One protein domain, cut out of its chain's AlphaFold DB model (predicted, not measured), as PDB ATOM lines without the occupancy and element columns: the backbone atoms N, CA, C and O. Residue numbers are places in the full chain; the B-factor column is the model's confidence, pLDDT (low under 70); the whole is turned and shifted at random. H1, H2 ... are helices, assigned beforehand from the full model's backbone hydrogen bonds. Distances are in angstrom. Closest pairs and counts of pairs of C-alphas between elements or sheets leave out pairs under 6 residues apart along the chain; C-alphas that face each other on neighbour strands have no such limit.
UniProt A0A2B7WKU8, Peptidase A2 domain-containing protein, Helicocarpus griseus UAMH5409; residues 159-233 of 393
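What this domain is: This is residues 159 to 233 of the 393 residues of the protein "Peptidase A2 domain-containing protein" of Helicocarpus griseus UAMH5409 (UniProt A0A2B7WKU8). H5, the longest helix, packs along H3 at the core; H4 packs on another side of H3, and H2 on H4. Short H1 packs on H3, and short H6 folds back on H5. The 75 printed residues hold six named helices, H1 to H6, no named strand: all helix, compact, radius of gyration of the C-alphas 11.0 A, spans 29 by 27 by 24 A.

Where its parts are: Find C-alpha 214 at (-26.788, -21.868, 44.265); H5 runs 18.1 A to residue 226. H3 is residues 184 to 194, 15.1 A; H4 197 to 206 and H2 171 to 180, each 14.2 A; H1 163 to 168, 8.8 A; H6 230 to 233, 5.1 A, ending at (-33.586, -15.160, 33.387).

How they stand to each other: At C-alphas 193 and 224, 4.3 A apart, H3, the hub, touches H5 at a shallow tilt of 28 degrees. H3 and H4 form a hairpin, closest at C-alphas 191 and 200, 5.9 A. H2 touches H4 at C-alphas 171 and 199, 6.9 A; H1 touches H3 at 167 and 194, 4.8 A. H5 touches H6 with residues 221 to 225 alone. In H1 to H5 every O i to N i+4 pair is within hydrogen-bond range; H6 is too short for one.

The domain as a whole: The printed part has no cut and no long link; residues 159 and 183 are under pLDDT 70.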
ATOM      1  N   ASP A 159     -30.438 -40.024  32.863       66.94
ATOM      2  CA  ASP A 159     -30.407 -39.918  31.406       66.94
ATOM      3  C   ASP A 159     -31.809 -39.758  30.782       66.94
ATOM      4  O   ASP A 159     -32.010 -40.016  29.590       66.94
ATOM      5  N   ILE A 160     -32.804 -39.379  31.587       74.94
ATOM      6  CA  ILE A 160     -34.158 -39.117  31.098       74.94
ATOM      7  C   ILE A 160     -34.166 -37.740  30.439       74.94
ATOM      8  O   ILE A 160     -33.933 -36.727  31.096       74.94
ATOM      9  N   VAL A 161     -34.464 -37.711  29.142       74.00
ATOM     10  CA  VAL A 161     -34.663 -36.468  28.393       74.00
ATOM     11  C   VAL A 161     -36.045 -35.921  28.740       74.00
ATOM     12  O   VAL A 161     -37.050 -36.597  28.537       74.00
ATOM     13  N   VAL A 162     -36.096 -34.711  29.298       82.75
ATOM     14  CA  VAL A 162     -37.339 -34.084  29.789       82.75
ATOM     15  C   VAL A 162     -37.695 -32.789  29.055       82.75
ATOM     16  O   VAL A 162     -38.679 -32.146  29.412       82.75
ATOM     17  N   ASP A 163     -36.920 -32.395  28.043       83.00
ATOM     18  CA  ASP A 163     -37.069 -31.106  27.355       83.00
ATOM     19  C   ASP A 163     -38.466 -30.921  26.749       83.00
ATOM     20  O   ASP A 163     -39.142 -29.932  27.053       83.00
ATOM     21  N   ASP A 164     -38.945 -31.917  26.002       80.06
ATOM     22  CA  ASP A 164     -40.270 -31.893  25.369       80.06
ATOM     23  C   ASP A 164     -41.400 -31.836  26.416       80.06
ATOM     24  O   ASP A 164     -42.357 -31.067  26.290       80.06
ATOM     25  N   ILE A 165     -41.253 -32.569  27.527       85.62
ATOM     26  CA  ILE A 165     -42.215 -32.573  28.643       85.62
ATOM     27  C   ILE A 165     -42.312 -31.176  29.270       85.62
ATOM     28  O   ILE A 165     -43.404 -30.682  29.579       85.62
ATOM     29  N   MET A 166     -41.162 -30.519  29.450       90.00
ATOM     30  CA  MET A 166     -41.087 -29.161  29.982       90.00
ATOM     31  C   MET A 166     -41.711 -28.147  29.022       90.00
ATOM     32  O   MET A 166     -42.442 -27.257  29.469       90.00
ATOM     33  N   GLN A 167     -41.484 -28.298  27.717       87.19
ATOM     34  CA  GLN A 167     -42.085 -27.457  26.684       87.19
ATOM     35  C   GLN A 167     -43.617 -27.573  26.663       87.19
ATOM     36  O   GLN A 167     -44.312 -26.559  26.566       87.19
ATOM     37  N   GLU A 168     -44.161 -28.779  26.822       86.06
ATOM     38  CA  GLU A 168     -45.609 -29.010  26.852       86.06
ATOM     39  C   GLU A 168     -46.294 -28.528  28.142       86.06
ATOM     40  O   GLU A 168     -47.511 -28.337  28.165       86.06
ATOM     41  N   ASN A 169     -45.535 -28.264  29.214       87.31
ATOM     42  CA  ASN A 169     -46.053 -27.784  30.503       87.31
ATOM     43  C   ASN A 169     -47.106 -28.722  31.144       87.31
ATOM     44  O   ASN A 169     -48.028 -28.266  31.828       87.31
ATOM     45  N   ASN A 170     -46.967 -30.038  30.954       87.75
ATOM     46  CA  ASN A 170     -47.875 -31.041  31.517       87.75
ATOM     47  C   ASN A 170     -47.618 -31.247  33.024       87.75
ATOM     48  O   ASN A 170     -46.877 -32.139  33.432       87.75
ATOM     49  N   VAL A 171     -48.230 -30.403  33.862       89.75
ATOM     50  CA  VAL A 171     -48.017 -30.395  35.324       89.75
ATOM     51  C   VAL A 171     -48.238 -31.768  35.986       89.75
ATOM     52  O   VAL A 171     -47.360 -32.178  36.742       89.75
ATOM     53  N   PRO A 172     -49.319 -32.526  35.700       89.19
ATOM     54  CA  PRO A 172     -49.476 -33.882  36.236       89.19
ATOM     55  C   PRO A 172     -48.312 -34.826  35.909       89.19
ATOM     56  O   PRO A 172     -47.886 -35.597  36.767       89.19
ATOM     57  N   PHE A 173     -47.776 -34.757  34.686       88.69
ATOM     58  CA  PHE A 173     -46.630 -35.571  34.284       88.69
ATOM     59  C   PHE A 173     -45.356 -35.135  35.013       88.69
ATOM     60  O   PHE A 173     -44.585 -35.960  35.494       88.69
ATOM     61  N   ILE A 174     -45.163 -33.830  35.171       89.50
ATOM     62  CA  ILE A 174     -44.042 -33.277  35.932       89.50
ATOM     63  C   ILE A 174     -44.099 -33.729  37.399       89.50
ATOM     64  O   ILE A 174     -43.082 -34.160  37.938       89.50
ATOM     65  N   ASP A 175     -45.275 -33.711  38.033       89.50
ATOM     66  CA  ASP A 175     -45.466 -34.214  39.402       89.50
ATOM     67  C   ASP A 175     -45.113 -35.698  39.532       89.50
ATOM     68  O   ASP A 175     -44.550 -36.129  40.547       89.50
ATOM     69  N   LEU A 176     -45.403 -36.482  38.492       89.12
ATOM     70  CA  LEU A 176     -44.992 -37.876  38.419       89.12
ATOM     71  C   LEU A 176     -43.465 -37.998  38.404       89.12
ATOM     72  O   LEU A 176     -42.915 -38.724  39.229       89.12
ATOM     73  N   LEU A 177     -42.772 -37.250  37.540       88.50
ATOM     74  CA  LEU A 177     -41.305 -37.253  37.468       88.50
ATOM     75  C   LEU A 177     -40.657 -36.826  38.794       88.50
ATOM     76  O   LEU A 177     -39.709 -37.471  39.255       88.50
ATOM     77  N   VAL A 178     -41.215 -35.803  39.457       87.38
ATOM     78  CA  VAL A 178     -40.782 -35.379  40.800       87.38
ATOM     79  C   VAL A 178     -40.927 -36.530  41.796       87.38
ATOM     80  O   VAL A 178     -40.001 -36.828  42.549       87.38
ATOM     81  N   THR A 179     -42.079 -37.205  41.785       86.75
ATOM     82  CA  THR A 179     -42.386 -38.324  42.690       86.75
ATOM     83  C   THR A 179     -41.449 -39.509  42.468       86.75
ATOM     84  O   THR A 179     -41.019 -40.153  43.427       86.75
ATOM     85  N   LEU A 180     -41.083 -39.777  41.213       86.00
ATOM     86  CA  LEU A 180     -40.101 -40.803  40.863       86.00
ATOM     87  C   LEU A 180     -38.674 -40.424  41.282       86.00
ATOM     88  O   LEU A 180     -37.793 -41.288  41.309       86.00
ATOM     89  N   GLY A 181     -38.434 -39.168  41.658       82.81
ATOM     90  CA  GLY A 181     -37.123 -38.665  42.043       82.81
ATOM     91  C   GLY A 181     -36.168 -38.592  40.857       82.81
ATOM     92  O   GLY A 181     -34.989 -38.907  41.023       82.81
ATOM     93  N   VAL A 182     -36.682 -38.237  39.672       81.31
ATOM     94  CA  VAL A 182     -35.843 -37.881  38.521       81.31
ATOM     95  C   VAL A 182     -34.918 -36.735  38.927       81.31
ATOM     96  O   VAL A 182     -35.311 -35.859  39.713       81.31
ATOM     97  N   TYR A 183     -33.657 -36.814  38.492       69.88
ATOM     98  CA  TYR A 183     -32.587 -35.974  39.019       69.88
ATOM     99  C   TYR A 183     -32.928 -34.485  38.857       69.88
ATOM    100  O   TYR A 183     -33.322 -34.027  37.787       69.88
ATOM    101  N   SER A 184     -32.788 -33.732  39.947       70.19
ATOM    102  CA  SER A 184     -33.249 -32.345  40.052       70.19
ATOM    103  C   SER A 184     -32.511 -31.396  39.106       70.19
ATOM    104  O   SER A 184     -33.142 -30.520  38.531       70.19
ATOM    105  N   GLU A 185     -31.202 -31.555  38.918       79.06
ATOM    106  CA  GLU A 185     -30.365 -30.626  38.137       79.06
ATOM    107  C   GLU A 185     -30.706 -30.578  36.633       79.06
ATOM    108  O   GLU A 185     -31.093 -29.486  36.213       79.06
ATOM    109  N   PRO A 186     -30.697 -31.676  35.828       80.94
ATOM    110  CA  PRO A 186     -31.167 -31.608  34.442       80.94
ATOM    111  C   PRO A 186     -32.619 -31.155  34.358       80.94
ATOM    112  O   PRO A 186     -32.997 -30.455  33.426       80.94
ATOM    113  N   MET A 187     -33.439 -31.503  35.356       86.12
ATOM    114  CA  MET A 187     -34.843 -31.130  35.342       86.12
ATOM    115  C   MET A 187     -35.063 -29.631  35.564       86.12
ATOM    116  O   MET A 187     -35.913 -29.036  34.906       86.12
ATOM    117  N   PHE A 188     -34.297 -28.998  36.454       89.44
ATOM    118  CA  PHE A 188     -34.330 -27.550  36.643       89.44
ATOM    119  C   PHE A 188     -33.722 -26.810  35.451       89.44
ATOM    120  O   PHE A 188     -34.247 -25.772  35.060       89.44
ATOM    121  N   GLU A 189     -32.657 -27.334  34.850       88.31
ATOM    122  CA  GLU A 189     -32.058 -26.753  33.647       88.31
ATOM    123  C   GLU A 189     -33.042 -26.782  32.465       88.31
ATOM    124  O   GLU A 189     -33.380 -25.730  31.917       88.31
ATOM    125  N   ALA A 190     -33.614 -27.952  32.163       89.12
ATOM    126  CA  ALA A 190     -34.620 -28.133  31.118       89.12
ATOM    127  C   ALA A 190     -35.890 -27.306  31.375       89.12
ATOM    128  O   ALA A 190     -36.444 -26.689  30.463       89.12
ATOM    129  N   ALA A 191     -36.357 -27.235  32.627       92.50
ATOM    130  CA  ALA A 191     -37.507 -26.407  32.977       92.50
ATOM    131  C   ALA A 191     -37.227 -24.912  32.757       92.50
ATOM    132  O   ALA A 191     -38.122 -24.177  32.339       92.50
ATOM    133  N   ALA A 192     -36.008 -24.444  33.035       92.75
ATOM    134  CA  ALA A 192     -35.630 -23.050  32.826       92.75
ATOM    135  C   ALA A 192     -35.537 -22.695  31.333       92.75
ATOM    136  O   ALA A 192     -35.970 -21.612  30.927       92.75
ATOM    137  N   ALA A 193     -35.018 -23.624  30.528       89.50
ATOM    138  CA  ALA A 193     -34.913 -23.517  29.078       89.50
ATOM    139  C   ALA A 193     -36.297 -23.525  28.392       89.50
ATOM    140  O   ALA A 193     -36.627 -22.635  27.604       89.50
ATOM    141  N   ASN A 194     -37.155 -24.482  28.760       90.88
ATOM    142  CA  ASN A 194     -38.324 -24.842  27.955       90.88
ATOM    143  C   ASN A 194     -39.669 -24.465  28.607       90.88
ATOM    144  O   ASN A 194     -40.566 -23.945  27.930       90.88
ATOM    145  N   ALA A 195     -39.812 -24.614  29.928       93.69
ATOM    146  CA  ALA A 195     -41.101 -24.482  30.614       93.69
ATOM    147  C   ALA A 195     -41.513 -23.033  30.925       93.69
ATOM    148  O   ALA A 195     -40.706 -22.106  31.022       93.69
ATOM    149  N   SER A 196     -42.814 -22.817  31.131       94.94
ATOM    150  CA  SER A 196     -43.337 -21.537  31.615       94.94
ATOM    151  C   SER A 196     -42.823 -21.218  33.025       94.94
ATOM    152  O   SER A 196     -42.552 -22.112  33.828       94.94
ATOM    153  N   ILE A 197     -42.768 -19.930  33.382       95.38
ATOM    154  CA  ILE A 197     -42.387 -19.494  34.740       95.38
ATOM    155  C   ILE A 197     -43.306 -20.112  35.808       95.38
ATOM    156  O   ILE A 197     -42.855 -20.422  36.910       95.38
ATOM    157  N   SER A 198     -44.590 -20.305  35.501       95.44
ATOM    158  CA  SER A 198     -45.547 -20.936  36.417       95.44
ATOM    159  C   SER A 198     -45.191 -22.398  36.686       95.44
ATOM    160  O   SER A 198     -45.139 -22.808  37.843       95.44
ATOM    161  N   THR A 199     -44.884 -23.156  35.633       93.06
ATOM    162  CA  THR A 199     -44.441 -24.554  35.725       93.06
ATOM    163  C   THR A 199     -43.111 -24.661  36.463       93.06
ATOM    164  O   THR A 199     -42.955 -25.496  37.348       93.06
ATOM    165  N   PHE A 200     -42.176 -23.753  36.188       93.88
ATOM    166  CA  PHE A 200     -40.904 -23.698  36.898       93.88
ATOM    167  C   PHE A 200     -41.086 -23.490  38.407       93.88
ATOM    168  O   PHE A 200     -40.515 -24.219  39.217       93.88
ATOM    169  N   ARG A 201     -41.936 -22.530  38.810       93.31
ATOM    170  CA  ARG A 201     -42.280 -22.322  40.230       93.31
ATOM    171  C   ARG A 201     -42.912 -23.563  40.842       93.31
ATOM    172  O   ARG A 201     -42.618 -23.880  41.989       93.31
ATOM    173  N   HIS A 202     -43.777 -24.244  40.096       92.62
ATOM    174  CA  HIS A 202     -44.395 -25.483  40.552       92.62
ATOM    175  C   HIS A 202     -43.334 -26.541  40.877       92.62
ATOM    176  O   HIS A 202     -43.322 -27.052  41.994       92.62
ATOM    177  N   ILE A 203     -42.367 -26.765  39.981       90.19
ATOM    178  CA  ILE A 203     -41.245 -27.693  40.211       90.19
ATOM    179  C   ILE A 203     -40.421 -27.270  41.432       90.19
ATOM    180  O   ILE A 203     -40.133 -28.094  42.298       90.19
ATOM    181  N   MET A 204     -40.095 -25.979  41.564       89.81
ATOM    182  CA  MET A 204     -39.382 -25.466  42.741       89.81
ATOM    183  C   MET A 204     -40.106 -25.772  44.060       89.81
ATOM    184  O   MET A 204     -39.452 -25.992  45.076       89.81
ATOM    185  N   HIS A 205     -41.440 -25.751  44.064       89.31
ATOM    186  CA  HIS A 205     -42.249 -26.072  45.240       89.31
ATOM    187  C   HIS A 205     -42.421 -27.577  45.462       89.31
ATOM    188  O   HIS A 205     -42.609 -27.996  46.605       89.31
ATOM    189  N   ALA A 206     -42.360 -28.372  44.394       87.94
ATOM    190  CA  ALA A 206     -42.475 -29.821  44.453       87.94
ATOM    191  C   ALA A 206     -41.191 -30.482  44.997       87.94
ATOM    192  O   ALA A 206     -41.270 -31.499  45.688       87.94
ATOM    193  N   TYR A 207     -40.013 -29.888  44.759       84.19
ATOM    194  CA  TYR A 207     -38.746 -30.373  45.319       84.19
ATOM    195  C   TYR A 207     -38.456 -29.829  46.726       84.19
ATOM    196  O   TYR A 207     -38.819 -28.698  47.061       84.19
ATOM    197  N   PRO A 208     -37.719 -30.589  47.562       82.06
ATOM    198  CA  PRO A 208     -37.221 -30.082  48.833       82.06
ATOM    199  C   PRO A 208     -36.353 -28.824  48.637       82.06
ATOM    200  O   PRO A 208     -35.462 -28.838  47.785       82.06
ATOM    201  N   PRO A 209     -36.486 -27.778  49.479       78.56
ATOM    202  CA  PRO A 209     -35.694 -26.548  49.349       78.56
ATOM    203  C   PRO A 209     -34.173 -26.761  49.365       78.56
ATOM    204  O   PRO A 209     -33.434 -25.957  48.809       78.56
ATOM    205  N   SER A 210     -33.694 -27.850  49.981       80.50
ATOM    206  CA  SER A 210     -32.273 -28.223  50.013       80.50
ATOM    207  C   SER A 210     -31.699 -28.577  48.639       80.50
ATOM    208  O   SER A 210     -30.487 -28.507  48.461       80.50
ATOM    209  N   GLN A 211     -32.551 -28.981  47.694       80.44
ATOM    210  CA  GLN A 211     -32.166 -29.249  46.309       80.44
ATOM    211  C   GLN A 211     -32.001 -27.943  45.522       80.44
ATOM    212  O   GLN A 211     -31.237 -27.900  44.577       80.44
ATOM    213  N   TRP A 212     -32.644 -26.845  45.924       84.44
ATOM    214  CA  TRP A 212     -32.551 -25.556  45.231       84.44
ATOM    215  C   TRP A 212     -31.361 -24.715  45.736       84.44
ATOM    216  O   TRP A 212     -31.517 -23.634  46.317       84.44
ATOM    217  N   ASN A 213     -30.151 -25.252  45.573       87.12
ATOM    218  CA  ASN A 213     -28.899 -24.602  45.969       87.12
ATOM    219  C   ASN A 213     -28.402 -23.602  44.899       87.12
ATOM    220  O   ASN A 213     -29.021 -23.435  43.850       87.12
ATOM    221  N   ASP A 214     -27.304 -22.897  45.179       88.19
ATOM    222  CA  ASP A 214     -26.788 -21.868  44.265       88.19
ATOM    223  C   ASP A 214     -26.273 -22.439  42.935       88.19
ATOM    224  O   ASP A 214     -26.402 -21.775  41.917       88.19
ATOM    225  N   ASP A 215     -25.755 -23.668  42.918       86.25
ATOM    226  CA  ASP A 215     -25.285 -24.325  41.693       86.25
ATOM    227  C   ASP A 215     -26.450 -24.590  40.728       86.25
ATOM    228  O   ASP A 215     -26.437 -24.138  39.586       86.25
ATOM    229  N   ILE A 216     -27.534 -25.178  41.237       87.56
ATOM    230  CA  ILE A 216     -28.753 -25.428  40.458       87.56
ATOM    231  C   ILE A 216     -29.393 -24.122  39.967       87.56
ATOM    232  O   ILE A 216     -29.847 -24.053  38.826       87.56
ATOM    233  N   LYS A 217     -29.400 -23.059  40.784       89.50
ATOM    234  CA  LYS A 217     -29.875 -21.732  40.348       89.50
ATOM    235  C   LYS A 217     -29.049 -21.183  39.186       89.50
ATOM    236  O   LYS A 217     -29.622 -20.619  38.256       89.50
ATOM    237  N   ASN A 218     -27.726 -21.312  39.263       87.44
ATOM    238  CA  ASN A 218     -26.812 -20.808  38.242       87.44
ATOM    239  C   ASN A 218     -26.980 -21.580  36.932       87.44
ATOM    240  O   ASN A 218     -27.157 -20.958  35.891       87.44
ATOM    241  N   ARG A 219     -27.066 -22.911  36.998       86.56
ATOM    242  CA  ARG A 219     -27.319 -23.759  35.826       86.56
ATOM    243  C   ARG A 219     -28.684 -23.528  35.195       86.56
ATOM    244  O   ARG A 219     -28.800 -23.444  33.980       86.56
ATOM    245  N   ALA A 220     -29.726 -23.359  36.009       90.81
ATOM    246  CA  ALA A 220     -31.036 -22.959  35.505       90.81
ATOM    247  C   ALA A 220     -30.949 -21.616  34.759       90.81
ATOM    248  O   ALA A 220     -31.564 -21.448  33.706       90.81
ATOM    249  N   LEU A 221     -30.167 -20.659  35.274       89.81
ATOM    250  CA  LEU A 221     -29.934 -19.389  34.588       89.81
ATOM    251  C   LEU A 221     -29.151 -19.586  33.285       89.81
ATOM    252  O   LEU A 221     -29.479 -18.927  32.305       89.81
ATOM    253  N   GLU A 222     -28.174 -20.493  33.246       83.44
ATOM    254  CA  GLU A 222     -27.458 -20.851  32.017       83.44
ATOM    255  C   GLU A 222     -28.401 -21.427  30.958       83.44
ATOM    256  O   GLU A 222     -28.395 -20.930  29.836       83.44
ATOM    257  N   GLY A 223     -29.253 -22.395  31.309       84.31
ATOM    258  CA  GLY A 223     -30.233 -22.980  30.386       84.31
ATOM    259  C   GLY A 223     -31.246 -21.952  29.872       84.31
ATOM    260  O   GLY A 223     -31.478 -21.840  28.668       84.31
ATOM    261  N   ALA A 224     -31.798 -21.118  30.764       89.38
ATOM    262  CA  ALA A 224     -32.693 -20.025  30.373       89.38
ATOM    263  C   ALA A 224     -31.999 -19.002  29.459       89.38
ATOM    264  O   ALA A 224     -32.592 -18.543  28.482       89.38
ATOM    265  N   ALA A 225     -30.756 -18.634  29.770       83.06
ATOM    266  CA  ALA A 225     -29.981 -17.706  28.962       83.06
ATOM    267  C   ALA A 225     -29.655 -18.308  27.591       83.06
ATOM    268  O   ALA A 225     -29.830 -17.618  26.589       83.06
ATOM    269  N   PHE A 226     -29.246 -19.579  27.539       77.62
ATOM    270  CA  PHE A 226     -28.930 -20.308  26.311       77.62
ATOM    271  C   PHE A 226     -30.103 -20.316  25.323       77.62
ATOM    272  O   PHE A 226     -29.895 -20.057  24.142       77.62
ATOM    273  N   GLU A 227     -31.331 -20.493  25.815       81.44
ATOM    274  CA  GLU A 227     -32.557 -20.442  25.003       81.44
ATOM    275  C   GLU A 227     -33.134 -19.023  24.820       81.44
ATOM    276  O   GLU A 227     -34.231 -18.842  24.288       81.44
ATOM    277  N   GLY A 228     -32.435 -17.975  25.274       81.69
ATOM    278  CA  GLY A 228     -32.878 -16.587  25.107       81.69
ATOM    279  C   GLY A 228     -34.102 -16.197  25.951       81.69
ATOM    280  O   GLY A 228     -34.815 -15.246  25.627       81.69
ATOM    281  N   ARG A 229     -34.379 -16.910  27.049       88.31
ATOM    282  CA  ARG A 229     -35.570 -16.737  27.898       88.31
ATOM    283  C   ARG A 229     -35.416 -15.536  28.840       88.31
ATOM    284  O   ARG A 229     -35.149 -15.703  30.034       88.31
ATOM    285  N   LEU A 230     -35.622 -14.320  28.328       89.25
ATOM    286  CA  LEU A 230     -35.455 -13.060  29.077       89.25
ATOM    287  C   LEU A 230     -36.196 -13.041  30.426       89.25
ATOM    288  O   LEU A 230     -35.585 -12.822  31.473       89.25
ATOM    289  N   GLU A 231     -37.502 -13.304  30.425       94.75
ATOM    290  CA  GLU A 231     -38.321 -13.214  31.643       94.75
ATOM    291  C   GLU A 231     -37.998 -14.315  32.665       94.75
ATOM    292  O   GLU A 231     -38.015 -14.067  33.873       94.75
ATOM    293  N   MET A 232     -37.636 -15.518  32.202       94.19
ATOM    294  CA  MET A 232     -37.152 -16.579  33.092       94.19
ATOM    295  C   MET A 232     -35.803 -16.194  33.710       94.19
ATOM    296  O   MET A 232     -35.612 -16.346  34.914       94.19
ATOM    297  N   SER A 233     -34.898 -15.618  32.918       91.88
ATOM    298  CA  SER A 233     -33.586 -15.160  33.387       91.88
ATOM    299  C   SER A 233     -33.718 -14.058  34.444       91.88
ATOM    300  O   SER A 233     -33.098 -14.143  35.505       91.88
TER     301      SER A 233